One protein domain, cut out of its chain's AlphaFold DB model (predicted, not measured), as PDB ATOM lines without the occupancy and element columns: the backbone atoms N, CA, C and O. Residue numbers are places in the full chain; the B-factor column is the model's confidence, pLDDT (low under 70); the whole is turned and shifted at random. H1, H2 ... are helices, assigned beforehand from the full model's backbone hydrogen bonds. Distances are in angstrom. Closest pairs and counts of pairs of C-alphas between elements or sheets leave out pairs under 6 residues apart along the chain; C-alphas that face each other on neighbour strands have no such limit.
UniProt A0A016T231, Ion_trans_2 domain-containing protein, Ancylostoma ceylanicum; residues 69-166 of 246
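What this domain is: This is residues 69 to 166 of the 246 residues of the protein "Ion_trans_2 domain-containing protein" of Ancylostoma ceylanicum (UniProt A0A016T231). One long helix, H3, kinks and sends residues 144 to 166 out as a free arm from a small body, in which H1 and H2 cross each other near the earlier part of H3. The arm makes much of the length. The printed part has 98 residues with three named helices, H1, H2, H3, and is all helix; it is only just extended, close to loose, with a radius of gyration of the C-alphas of 19.3 A and spans of 68 by 25 by 21 A.

How they stand to each other: H3, residues 123 to 166, has a kink of 34 degrees near residue 136. With residues 129 to 136 alone it only just touches H2, residues 95 to 106, with 3 pairs of C-alphas within 8 A; the closest C-alphas, of Tyr 106 and Leu 136, are 6.9 A apart, and the lines are about perpendicular at 86 degrees. H1, residues 69 to 87, touches H2 with residues 73 to 81 alone, C-alphas of Thr 77 and Phe 99 closest at 5.3 A, at a steep tilt of 57 degrees, opposite ways. H1 and H3 are close but not clearly touching, C-alphas of Phe 69 and Val 139 closest at 6.2 A. Every O i to N i+4 pair is within hydrogen-bond range in H1 and H2, and 38 of 40 in H3.

Where its parts are: H3 measures 63.1 A, ending at C-alpha 166 (163.215, 152.565, 52.231). H1 measures 26.7 A from C-alpha 69 (129.258, 163.796, 36.872), and H2 16.4 A.

The domain as a whole: The C-alphas of Pro 89 and Leu 166, the two farthest apart, are 68.4 A apart. The printed part has no cut; the link from H2 to H3, residues 107 to 122, is long. Mean pLDDT of the printed part is 72.6, with values under 70 at, among others, residues 86 to 92, 114 to 122 and 142 to 154.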
ATOM      1  N   PHE A  69     129.389 163.860  38.317       68.62
ATOM      2  CA  PHE A  69     129.258 163.796  36.872       68.62
ATOM      3  C   PHE A  69     128.520 162.559  36.324       68.62
ATOM      4  O   PHE A  69     127.577 162.699  35.556       68.62
ATOM      5  N   GLN A  70     128.908 161.353  36.723       67.88
ATOM      6  CA  GLN A  70     128.342 160.102  36.221       67.88
ATOM      7  C   GLN A  70     126.959 159.808  36.809       67.88
ATOM      8  O   GLN A  70     126.104 159.268  36.111       67.88
ATOM      9  N   GLY A  71     126.705 160.231  38.052       75.31
ATOM     10  CA  GLY A  71     125.354 160.218  38.623       75.31
ATOM     11  C   GLY A  71     124.419 161.184  37.893       75.31
ATOM     12  O   GLY A  71     123.301 160.815  37.542       75.31
ATOM     13  N   PHE A  72     124.902 162.393  37.597       75.62
ATOM     14  CA  PHE A  72     124.148 163.402  36.855       75.62
ATOM     15  C   PHE A  72     123.853 162.961  35.415       75.62
ATOM     16  O   PHE A  72     122.697 162.987  35.004       75.62
ATOM     17  N   LEU A  73     124.859 162.460  34.689       76.94
ATOM     18  CA  LEU A  73     124.697 161.912  33.338       76.94
ATOM     19  C   LEU A  73     123.730 160.724  33.294       76.94
ATOM     20  O   LEU A  73     122.871 160.651  32.411       76.94
ATOM     21  N   GLY A  74     123.860 159.791  34.240       79.31
ATOM     22  CA  GLY A  74     122.970 158.637  34.345       79.31
ATOM     23  C   GLY A  74     121.524 159.066  34.579       79.31
ATOM     24  O   GLY A  74     120.633 158.619  33.863       79.31
ATOM     25  N   LEU A  75     121.297 159.999  35.507       81.38
ATOM     26  CA  LEU A  75     119.965 160.520  35.813       81.38
ATOM     27  C   LEU A  75     119.330 161.232  34.611       81.38
ATOM     28  O   LEU A  75     118.172 160.965  34.300       81.38
ATOM     29  N   THR A  76     120.081 162.070  33.891       76.00
ATOM     30  CA  THR A  76     119.573 162.728  32.676       76.00
ATOM     31  C   THR A  76     119.275 161.732  31.559       76.00
ATOM     32  O   THR A  76     118.282 161.893  30.861       76.00
ATOM     33  N   THR A  77     120.080 160.674  31.418       81.62
ATOM     34  CA  THR A  77     119.873 159.626  30.403       81.62
ATOM     35  C   THR A  77     118.620 158.801  30.694       81.62
ATOM     36  O   THR A  77     117.815 158.564  29.799       81.62
ATOM     37  N   VAL A  78     118.432 158.398  31.955       82.19
ATOM     38  CA  VAL A  78     117.232 157.678  32.407       82.19
ATOM     39  C   VAL A  78     115.995 158.549  32.227       82.19
ATOM     40  O   VAL A  78     114.998 158.073  31.690       82.19
ATOM     41  N   PHE A  79     116.061 159.824  32.622       80.38
ATOM     42  CA  PHE A  79     114.962 160.767  32.432       80.38
ATOM     43  C   PHE A  79     114.560 160.868  30.957       80.38
ATOM     44  O   PHE A  79     113.380 160.761  30.648       80.38
ATOM     45  N   LEU A  80     115.529 160.994  30.048       76.88
ATOM     46  CA  LEU A  80     115.263 161.116  28.616       76.88
ATOM     47  C   LEU A  80     114.698 159.837  28.003       76.88
ATOM     48  O   LEU A  80     113.747 159.907  27.238       76.88
ATOM     49  N   TYR A  81     115.229 158.677  28.390       79.00
ATOM     50  CA  TYR A  81     114.719 157.380  27.949       79.00
ATOM     51  C   TYR A  81     113.253 157.165  28.359       79.00
ATOM     52  O   TYR A  81     112.434 156.749  27.543       79.00
ATOM     53  N   TYR A  82     112.897 157.498  29.604       78.44
ATOM     54  CA  TYR A  82     111.506 157.424  30.059       78.44
ATOM     55  C   TYR A  82     110.621 158.499  29.418       78.44
ATOM     56  O   TYR A  82     109.483 158.206  29.062       78.44
ATOM     57  N   TYR A  83     111.114 159.729  29.265       75.50
ATOM     58  CA  TYR A  83     110.340 160.837  28.703       75.50
ATOM     59  C   TYR A  83     110.048 160.632  27.211       75.50
ATOM     60  O   TYR A  83     108.908 160.787  26.785       75.50
ATOM     61  N   ASP A  84     111.038 160.205  26.426       73.00
ATOM     62  CA  ASP A  84     110.883 159.912  24.995       73.00
ATOM     63  C   ASP A  84     109.984 158.684  24.758       73.00
ATOM     64  O   ASP A  84     109.142 158.695  23.862       73.00
ATOM     65  N   GLY A  85     110.070 157.669  25.629       70.00
ATOM     66  CA  GLY A  85     109.213 156.479  25.575       70.00
ATOM     67  C   GLY A  85     107.753 156.700  25.999       70.00
ATOM     68  O   GLY A  85     106.888 155.921  25.610       70.00
ATOM     69  N   LEU A  86     107.457 157.739  26.789       68.25
ATOM     70  CA  LEU A  86     106.091 158.067  27.228       68.25
ATOM     71  C   LEU A  86     105.373 159.063  26.305       68.25
ATOM     72  O   LEU A  86     104.145 159.134  26.335       68.25
ATOM     73  N   THR A  87     106.118 159.850  25.525       64.06
ATOM     74  CA  THR A  87     105.585 161.049  24.854       64.06
ATOM     75  C   THR A  87     105.131 160.808  23.413       64.06
ATOM     76  O   THR A  87     104.429 161.655  22.863       64.06
ATOM     77  N   GLY A  88     105.418 159.659  22.785       58.00
ATOM     78  CA  GLY A  88     104.893 159.427  21.439       58.00
ATOM     79  C   GLY A  88     104.600 157.985  21.021       58.00
ATOM     80  O   GLY A  88     104.823 157.045  21.782       58.00
ATOM     81  N   PRO A  89     103.993 157.834  19.828       56.19
ATOM     82  CA  PRO A  89     103.399 156.584  19.348       56.19
ATOM     83  C   PRO A  89     104.409 155.602  18.735       56.19
ATOM     84  O   PRO A  89     104.096 154.418  18.609       56.19
ATOM     85  N   ASP A  90     105.601 156.079  18.372       61.28
ATOM     86  CA  ASP A  90     106.698 155.274  17.833       61.28
ATOM     87  C   ASP A  90     107.665 154.816  18.933       61.28
ATOM     88  O   ASP A  90     107.774 155.441  19.989       61.28
ATOM     89  N   ALA A  91     108.395 153.724  18.676       61.34
ATOM     90  CA  ALA A  91     109.469 153.283  19.559       61.34
ATOM     91  C   ALA A  91     110.533 154.392  19.653       61.34
ATOM     92  O   ALA A  91     111.213 154.675  18.668       61.34
ATOM     93  N   GLY A  92     110.631 155.034  20.823       66.56
ATOM     94  CA  GLY A  92     111.619 156.077  21.103       66.56
ATOM     95  C   GLY A  92     113.070 155.597  20.974       66.56
ATOM     96  O   GLY A  92     113.344 154.424  20.698       66.56
ATOM     97  N   LEU A  93     114.013 156.511  21.193       70.50
ATOM     98  CA  LEU A  93     115.451 156.253  21.112       70.50
ATOM     99  C   LEU A  93     115.872 155.115  22.053       70.50
ATOM    100  O   LEU A  93     115.433 155.003  23.204       70.50
ATOM    101  N   THR A  94     116.774 154.261  21.574       79.19
ATOM    102  CA  THR A  94     117.343 153.189  22.389       79.19
ATOM    103  C   THR A  94     118.181 153.766  23.531       79.19
ATOM    104  O   THR A  94     118.713 154.873  23.460       79.19
ATOM    105  N   TRP A  95     118.354 152.987  24.604       76.88
ATOM    106  CA  TRP A  95     119.147 153.390  25.775       76.88
ATOM    107  C   TRP A  95     120.529 153.967  25.415       76.88
ATOM    108  O   TRP A  95     120.964 154.963  25.994       76.88
ATOM    109  N   TRP A  96     121.210 153.361  24.439       74.31
ATOM    110  CA  TRP A  96     122.540 153.786  24.005       74.31
ATOM    111  C   TRP A  96     122.525 155.096  23.219       74.31
ATOM    112  O   TRP A  96     123.445 155.898  23.368       74.31
ATOM    113  N   GLU A  97     121.472 155.347  22.447       78.94
ATOM    114  CA  GLU A  97     121.276 156.607  21.729       78.94
ATOM    115  C   GLU A  97     120.959 157.748  22.705       78.94
ATOM    116  O   GLU A  97     121.556 158.820  22.612       78.94
ATOM    117  N   CYS A  98     120.124 157.495  23.720       76.69
ATOM    118  CA  CYS A  98     119.859 158.445  24.806       76.69
ATOM    119  C   CYS A  98     121.124 158.770  25.611       76.69
ATOM    120  O   CYS A  98     121.360 159.923  25.976       76.69
ATOM    121  N   PHE A  99     121.949 157.759  25.888       80.88
ATOM    122  CA  PHE A  99     123.219 157.938  26.587       80.88
ATOM    123  C   PHE A  99     124.215 158.753  25.757       80.88
ATOM    124  O   PHE A  99     124.881 159.651  26.264       80.88
ATOM    125  N   TYR A 100     124.307 158.473  24.462       80.81
ATOM    126  CA  TYR A 100     125.168 159.223  23.563       80.81
ATOM    127  C   TYR A 100     124.719 160.689  23.441       80.81
ATOM    128  O   TYR A 100     125.541 161.598  23.581       80.81
ATOM    129  N   PHE A 101     123.414 160.936  23.305       78.56
ATOM    130  CA  PHE A 101     122.841 162.282  23.273       78.56
ATOM    131  C   PHE A 101     123.060 163.060  24.584       78.56
ATOM    132  O   PHE A 101     123.384 164.253  24.562       78.56
ATOM    133  N   SER A 102     122.953 162.404  25.743       79.12
ATOM    134  CA  SER A 102     123.205 163.048  27.037       79.12
ATOM    135  C   SER A 102     124.676 163.451  27.198       79.12
ATOM    136  O   SER A 102     124.962 164.566  27.638       79.12
ATOM    137  N   VAL A 103     125.611 162.606  26.750       78.19
ATOM    138  CA  VAL A 103     127.050 162.907  26.727       78.19
ATOM    139  C   VAL A 103     127.368 164.050  25.763       78.19
ATOM    140  O   VAL A 103     128.112 164.967  26.122       78.19
ATOM    141  N   GLN A 104     126.796 164.052  24.560       79.69
ATOM    142  CA  GLN A 104     126.976 165.148  23.603       79.69
ATOM    143  C   GLN A 104     126.447 166.480  24.136       79.69
ATOM    144  O   GLN A 104     127.089 167.517  23.968       79.69
ATOM    145  N   THR A 105     125.289 166.454  24.794       78.19
ATOM    146  CA  THR A 105     124.691 167.667  25.351       78.19
ATOM    147  C   THR A 105     125.496 168.180  26.540       78.19
ATOM    148  O   THR A 105     125.726 169.380  26.663       78.19
ATOM    149  N   TYR A 106     126.004 167.276  27.382       75.81
ATOM    150  CA  TYR A 106     126.872 167.634  28.499       75.81
ATOM    151  C   TYR A 106     128.197 168.242  28.031       75.81
ATOM    152  O   TYR A 106     128.662 169.242  28.571       75.81
ATOM    153  N   THR A 107     128.819 167.638  27.020       75.94
ATOM    154  CA  THR A 107     130.074 168.136  26.437       75.94
ATOM    155  C   THR A 107     129.864 169.373  25.570       75.94
ATOM    156  O   THR A 107     130.836 169.952  25.090       75.94
ATOM    157  N   THR A 108     128.612 169.806  25.379       79.81
ATOM    158  CA  THR A 108     128.216 170.907  24.491       79.81
ATOM    159  C   THR A 108     128.716 170.736  23.052       79.81
ATOM    160  O   THR A 108     128.783 171.707  22.305       79.81
ATOM    161  N   ALA A 109     129.056 169.502  22.652       82.88
ATOM    162  CA  ALA A 109     129.515 169.188  21.304       82.88
ATOM    163  C   ALA A 109     128.368 169.317  20.295       82.88
ATOM    164  O   ALA A 109     128.562 169.877  19.221       82.88
ATOM    165  N   GLY A 110     127.176 168.830  20.674       74.25
ATOM    166  CA  GLY A 110     125.921 169.094  19.966       74.25
ATOM    167  C   GLY A 110     125.968 168.816  18.463       74.25
ATOM    168  O   GLY A 110     125.492 169.642  17.691       74.25
ATOM    169  N   PHE A 111     126.541 167.679  18.045       75.12
ATOM    170  CA  PHE A 111     126.670 167.333  16.624       75.12
ATOM    171  C   PHE A 111     125.318 167.242  15.903       75.12
ATOM    172  O   PHE A 111     125.265 167.445  14.692       75.12
ATOM    173  N   GLY A 112     124.234 166.974  16.641       69.69
ATOM    174  CA  GLY A 112     122.877 166.929  16.095       69.69
ATOM    175  C   GLY A 112     122.648 165.756  15.142       69.69
ATOM    176  O   GLY A 112     121.733 165.807  14.326       69.69
ATOM    177  N   ASP A 113     123.487 164.719  15.229       70.88
ATOM    178  CA  ASP A 113     123.408 163.487  14.443       70.88
ATOM    179  C   ASP A 113     122.248 162.593  14.894       70.88
ATOM    180  O   ASP A 113     121.581 161.969  14.071       70.88
ATOM    181  N   ILE A 114     121.981 162.566  16.196       67.75
ATOM    182  CA  ILE A 114     120.896 161.805  16.812       67.75
ATOM    183  C   ILE A 114     120.058 162.780  17.647       67.75
ATOM    184  O   ILE A 114     120.575 163.427  18.558       67.75
ATOM    185  N   MET A 115     118.764 162.904  17.327       68.81
ATOM    186  CA  MET A 115     117.810 163.757  18.048       68.81
ATOM    187  C   MET A 115     116.518 162.994  18.381       68.81
ATOM    188  O   MET A 115     116.091 162.158  17.581       68.81
ATOM    189  N   PRO A 116     115.867 163.279  19.524       61.44
ATOM    190  CA  PRO A 116     114.582 162.672  19.870       61.44
ATOM    191  C   PRO A 116     113.482 163.135  18.907       61.44
ATOM    192  O   PRO A 116     113.080 164.295  18.907       61.44
ATOM    193  N   ILE A 117     112.981 162.217  18.079       62.31
ATOM    194  CA  ILE A 117     111.995 162.503  17.024       62.31
ATOM    195  C   ILE A 117     110.609 162.881  17.570       62.31
ATOM    196  O   ILE A 117     109.945 163.726  16.976       62.31
ATOM    197  N   ASN A 118     110.203 162.337  18.724       59.94
ATOM    198  CA  ASN A 118     108.909 162.637  19.352       59.94
ATOM    199  C   ASN A 118     108.912 163.943  20.163       59.94
ATOM    200  O   ASN A 118     107.850 164.492  20.446       59.94
ATOM    201  N   VAL A 119     110.091 164.442  20.554       61.28
ATOM    202  CA  VAL A 119     110.245 165.492  21.580       61.28
ATOM    203  C   VAL A 119     111.237 166.576  21.135       61.28
ATOM    204  O   VAL A 119     111.982 167.163  21.916       61.28
ATOM    205  N   THR A 120     111.273 166.858  19.839       58.12
ATOM    206  CA  THR A 120     112.265 167.752  19.221       58.12
ATOM    207  C   THR A 120     112.104 169.225  19.611       58.12
ATOM    208  O   THR A 120     113.075 169.976  19.572       58.12
ATOM    209  N   PHE A 121     110.901 169.646  20.012       58.97
ATOM    210  CA  PHE A 121     110.581 171.046  20.324       58.97
ATOM    211  C   PHE A 121     109.743 171.210  21.596       58.97
ATOM    212  O   PHE A 121     109.023 172.199  21.745       58.97
ATOM    213  N   ASP A 122     109.818 170.250  22.520       68.94
ATOM    214  CA  ASP A 122     109.102 170.369  23.787       68.94
ATOM    215  C   ASP A 122     109.829 171.370  24.715       68.94
ATOM    216  O   ASP A 122     111.006 171.162  25.051       68.94
ATOM    217  N   PRO A 123     109.164 172.459  25.157       71.00
ATOM    218  CA  PRO A 123     109.752 173.425  26.085       71.00
ATOM    219  C   PRO A 123     110.226 172.792  27.401       71.00
ATOM    220  O   PRO A 123     111.111 173.345  28.057       71.00
ATOM    221  N   ILE A 124     109.688 171.630  27.785       76.38
ATOM    222  CA  ILE A 124     110.082 170.892  28.990       76.38
ATOM    223  C   ILE A 124     111.516 170.367  28.856       76.38
ATOM    224  O   ILE A 124     112.326 170.551  29.766       76.38
ATOM    225  N   VAL A 125     111.872 169.792  27.705       72.31
ATOM    226  CA  VAL A 125     113.238 169.316  27.432       72.31
ATOM    227  C   VAL A 125     114.206 170.493  27.331       72.31
ATOM    228  O   VAL A 125     115.291 170.458  27.916       72.31
ATOM    229  N   GLY A 126     113.779 171.583  26.688       73.00
ATOM    230  CA  GLY A 126     114.535 172.835  26.646       73.00
ATOM    231  C   GLY A 126     114.850 173.394  28.039       73.00
ATOM    232  O   GLY A 126     115.982 173.805  28.288       73.00
ATOM    233  N   LEU A 127     113.898 173.354  28.979       78.25
ATOM    234  CA  LEU A 127     114.122 173.785  30.364       78.25
ATOM    235  C   LEU A 127     115.094 172.877  31.119       78.25
ATOM    236  O   LEU A 127     115.982 173.383  31.804       78.25
ATOM    237  N   VAL A 128     114.964 171.556  30.988       76.94
ATOM    238  CA  VAL A 128     115.882 170.602  31.636       76.94
ATOM    239  C   VAL A 128     117.318 170.851  31.178       76.94
ATOM    240  O   VAL A 128     118.226 170.940  32.005       76.94
ATOM    241  N   TYR A 129     117.527 171.066  29.879       76.19
ATOM    242  CA  TYR A 129     118.850 171.377  29.347       76.19
ATOM    243  C   TYR A 129     119.339 172.783  29.680       76.19
ATOM    244  O   TYR A 129     120.530 172.972  29.933       76.19
ATOM    245  N   PHE A 130     118.441 173.759  29.774       80.19
ATOM    246  CA  PHE A 130     118.778 175.088  30.268       80.19
ATOM    247  C   PHE A 130     119.312 175.035  31.708       80.19
ATOM    248  O   PHE A 130     120.312 175.681  32.015       80.19
ATOM    249  N   PHE A 131     118.717 174.205  32.573       77.69
ATOM    250  CA  PHE A 131     119.228 173.957  33.925       77.69
ATOM    251  C   PHE A 131     120.477 173.070  33.959       77.69
ATOM    252  O   PHE A 131     121.286 173.215  34.878       77.69
ATOM    253  N   CYS A 132     120.701 172.219  32.953       73.25
ATOM    254  CA  CYS A 132     121.974 171.516  32.811       73.25
ATOM    255  C   CYS A 132     123.139 172.504  32.695       73.25
ATOM    256  O   CYS A 132     124.147 172.283  33.354       73.25
ATOM    257  N   LEU A 133     123.022 173.616  31.959       74.50
ATOM    258  CA  LEU A 133     124.145 174.539  31.711       74.50
ATOM    259  C   LEU A 133     124.804 175.104  33.000       74.50
ATOM    260  O   LEU A 133     126.030 175.014  33.130       74.50
ATOM    261  N   PRO A 134     124.065 175.632  34.001       77.25
ATOM    262  CA  PRO A 134     124.635 175.982  35.305       77.25
ATOM    263  C   PRO A 134     125.245 174.791  36.051       77.25
ATOM    264  O   PRO A 134     126.282 174.933  36.705       77.25
ATOM    265  N   VAL A 135     124.623 173.615  35.948       75.19
ATOM    266  CA  VAL A 135     125.110 172.395  36.600       75.19
ATOM    267  C   VAL A 135     126.422 171.931  35.968       75.19
ATOM    268  O   VAL A 135     127.336 171.587  36.710       75.19
ATOM    269  N   LEU A 136     126.598 172.045  34.646       72.62
ATOM    270  CA  LEU A 136     127.868 171.778  33.953       72.62
ATOM    271  C   LEU A 136     129.003 172.615  34.538       72.62
ATOM    272  O   LEU A 136     130.089 172.100  34.783       72.62
ATOM    273  N   LYS A 137     128.756 173.897  34.829       75.94
ATOM    274  CA  LYS A 137     129.762 174.780  35.436       75.94
ATOM    275  C   LYS A 137     130.177 174.301  36.828       75.94
ATOM    276  O   LYS A 137     131.366 174.305  37.152       75.94
ATOM    277  N   VAL A 138     129.211 173.889  37.647       79.25
ATOM    278  CA  VAL A 138     129.476 173.361  38.991       79.25
ATOM    279  C   VAL A 138     130.190 172.017  38.909       79.25
ATOM    280  O   VAL A 138     131.194 171.834  39.587       79.25
ATOM    281  N   VAL A 139     129.735 171.101  38.057       73.25
ATOM    282  CA  VAL A 139     130.332 169.770  37.910       73.25
ATOM    283  C   VAL A 139     131.738 169.867  37.331       73.25
ATOM    284  O   VAL A 139     132.620 169.170  37.821       73.25
ATOM    285  N   ASN A 140     131.994 170.771  36.382       74.50
ATOM    286  CA  ASN A 140     133.338 171.010  35.862       74.50
ATOM    287  C   ASN A 140     134.264 171.494  36.990       74.50
ATOM    288  O   ASN A 140     135.291 170.876  37.255       74.50
ATOM    289  N   ARG A 141     133.844 172.511  37.763       72.94
ATOM    290  CA  ARG A 141     134.599 173.013  38.927       72.94
ATOM    291  C   ARG A 141     134.841 171.937  39.990       72.94
ATOM    292  O   ARG A 141     135.951 171.824  40.499       72.94
ATOM    293  N   MET A 142     133.816 171.163  40.333       66.94
ATOM    294  CA  MET A 142     133.933 170.095  41.326       66.94
ATOM    295  C   MET A 142     134.859 168.988  40.828       66.94
ATOM    296  O   MET A 142     135.694 168.522  41.591       66.94
ATOM    297  N   SER A 143     134.776 168.614  39.551       66.94
ATOM    298  CA  SER A 143     135.660 167.612  38.942       66.94
ATOM    299  C   SER A 143     137.126 168.036  39.006       66.94
ATOM    300  O   SER A 143     137.968 167.223  39.376       66.94
ATOM    301  N   TYR A 144     137.428 169.311  38.736       64.00
ATOM    302  CA  TYR A 144     138.785 169.842  38.892       64.00
ATOM    303  C   TYR A 144     139.278 169.761  40.341       64.00
ATOM    304  O   TYR A 144     140.372 169.255  40.569       64.00
ATOM    305  N   LEU A 145     138.456 170.166  41.315       65.81
ATOM    306  CA  LEU A 145     138.807 170.072  42.738       65.81
ATOM    307  C   LEU A 145     139.017 168.621  43.194       65.81
ATOM    308  O   LEU A 145     139.923 168.338  43.972       65.81
ATOM    309  N   TYR A 146     138.202 167.685  42.706       63.62
ATOM    310  CA  TYR A 146     138.376 166.263  43.002       63.62
ATOM    311  C   TYR A 146     139.651 165.696  42.386       63.62
ATOM    312  O   TYR A 146     140.325 164.898  43.030       63.62
ATOM    313  N   MET A 147     139.992 166.101  41.164       66.94
ATOM    314  CA  MET A 147     141.229 165.682  40.514       66.94
ATOM    315  C   MET A 147     142.453 166.222  41.259       66.94
ATOM    316  O   MET A 147     143.369 165.459  41.540       66.94
ATOM    317  N   GLU A 148     142.445 167.500  41.635       67.06
ATOM    318  CA  GLU A 148     143.520 168.132  42.406       67.06
ATOM    319  C   GLU A 148     143.713 167.440  43.764       67.06
ATOM    320  O   GLU A 148     144.802 166.952  44.075       67.06
ATOM    321  N   ASN A 149     142.630 167.261  44.524       65.62
ATOM    322  CA  ASN A 149     142.666 166.557  45.808       65.62
ATOM    323  C   ASN A 149     143.046 165.073  45.659       65.62
ATOM    324  O   ASN A 149     143.723 164.510  46.521       65.62
ATOM    325  N   GLY A 150     142.638 164.433  44.562       65.75
ATOM    326  CA  GLY A 150     142.985 163.052  44.240       65.75
ATOM    327  C   GLY A 150     144.469 162.877  43.923       65.75
ATOM    328  O   GLY A 150     145.073 161.907  44.373       65.75
ATOM    329  N   ILE A 151     145.078 163.833  43.216       67.50
ATOM    330  CA  ILE A 151     146.516 163.835  42.918       67.50
ATOM    331  C   ILE A 151     147.325 164.021  44.205       67.50
ATOM    332  O   ILE A 151     148.276 163.273  44.428       67.50
ATOM    333  N   HIS A 152     146.923 164.944  45.085       62.00
ATOM    334  CA  HIS A 152     147.571 165.121  46.388       62.00
ATOM    335  C   HIS A 152     147.454 163.873  47.274       62.00
ATOM    336  O   HIS A 152     148.442 163.445  47.873       62.00
ATOM    337  N   GLY A 153     146.280 163.237  47.307       68.38
ATOM    338  CA  GLY A 153     146.083 161.975  48.022       68.38
ATOM    339  C   GLY A 153     146.902 160.823  47.431       68.38
ATOM    340  O   GLY A 153     147.517 160.056  48.169       68.38
ATOM    341  N   TYR A 154     146.963 160.718  46.101       67.06
ATOM    342  CA  TYR A 154     147.761 159.703  45.412       67.06
ATOM    343  C   TYR A 154     149.255 159.874  45.691       67.06
ATOM    344  O   TYR A 154     149.939 158.898  46.004       67.06
ATOM    345  N   PHE A 155     149.751 161.110  45.638       72.81
ATOM    346  CA  PHE A 155     151.139 161.430  45.946       72.81
ATOM    347  C   PHE A 155     151.500 161.035  47.384       72.81
ATOM    348  O   PHE A 155     152.484 160.328  47.582       72.81
ATOM    349  N   ALA A 156     150.644 161.344  48.364       66.94
ATOM    350  CA  ALA A 156     150.849 160.940  49.757       66.94
ATOM    351  C   ALA A 156     150.890 159.407  49.948       66.94
ATOM    352  O   ALA A 156     151.679 158.888  50.741       66.94
ATOM    353  N   VAL A 157     150.072 158.652  49.203       68.94
ATOM    354  CA  VAL A 157     150.090 157.177  49.235       68.94
ATOM    355  C   VAL A 157     151.379 156.625  48.626       68.94
ATOM    356  O   VAL A 157     151.954 155.672  49.157       68.94
ATOM    357  N   VAL A 158     151.843 157.211  47.522       74.25
ATOM    358  CA  VAL A 158     153.107 156.833  46.882       74.25
ATOM    359  C   VAL A 158     154.283 157.138  47.807       74.25
ATOM    360  O   VAL A 158     155.115 156.257  48.018       74.25
ATOM    361  N   GLU A 159     154.312 158.314  48.432       75.94
ATOM    362  CA  GLU A 159     155.328 158.669  49.425       75.94
ATOM    363  C   GLU A 159     155.321 157.709  50.616       75.94
ATOM    364  O   GLU A 159     156.377 157.206  50.988       75.94
ATOM    365  N   SER A 160     154.150 157.355  51.160       76.50
ATOM    366  CA  SER A 160     154.043 156.343  52.225       76.50
ATOM    367  C   SER A 160     154.614 154.988  51.805       76.50
ATOM    368  O   SER A 160     155.328 154.347  52.576       76.50
ATOM    369  N   LYS A 161     154.350 154.543  50.571       73.38
ATOM    370  CA  LYS A 161     154.897 153.279  50.061       73.38
ATOM    371  C   LYS A 161     156.406 153.340  49.855       73.38
ATOM    372  O   LYS A 161     157.084 152.380  50.206       73.38
ATOM    373  N   ILE A 162     156.931 154.449  49.335       84.25
ATOM    374  CA  ILE A 162     158.374 154.670  49.168       84.25
ATOM    375  C   ILE A 162     159.064 154.694  50.534       84.25
ATOM    376  O   ILE A 162     160.088 154.042  50.711       84.25
ATOM    377  N   ASN A 163     158.474 155.376  51.515       81.25
ATOM    378  CA  ASN A 163     159.020 155.483  52.863       81.25
ATOM    379  C   ASN A 163     159.023 154.117  53.575       81.25
ATOM    380  O   ASN A 163     160.024 153.730  54.176       81.25
ATOM    381  N   CYS A 164     157.963 153.316  53.424       76.00
ATOM    382  CA  CYS A 164     157.947 151.923  53.886       76.00
ATOM    383  C   CYS A 164     159.006 151.054  53.186       76.00
ATOM    384  O   CYS A 164     159.663 150.248  53.841       76.00
ATOM    385  N   TYR A 165     159.204 151.220  51.875       78.38
ATOM    386  CA  TYR A 165     160.197 150.449  51.119       78.38
ATOM    387  C   TYR A 165     161.633 150.795  51.541       78.38
ATOM    388  O   TYR A 165     162.452 149.901  51.751       78.38
ATOM    389  N   LEU A 166     161.921 152.084  51.743       77.31
ATOM    390  CA  LEU A 166     163.215 152.565  52.231       77.31
ATOM    391  C   LEU A 166     163.499 152.099  53.665       77.31
ATOM    392  O   LEU A 166     164.595 151.607  53.937       77.31
TER     393      LEU A 166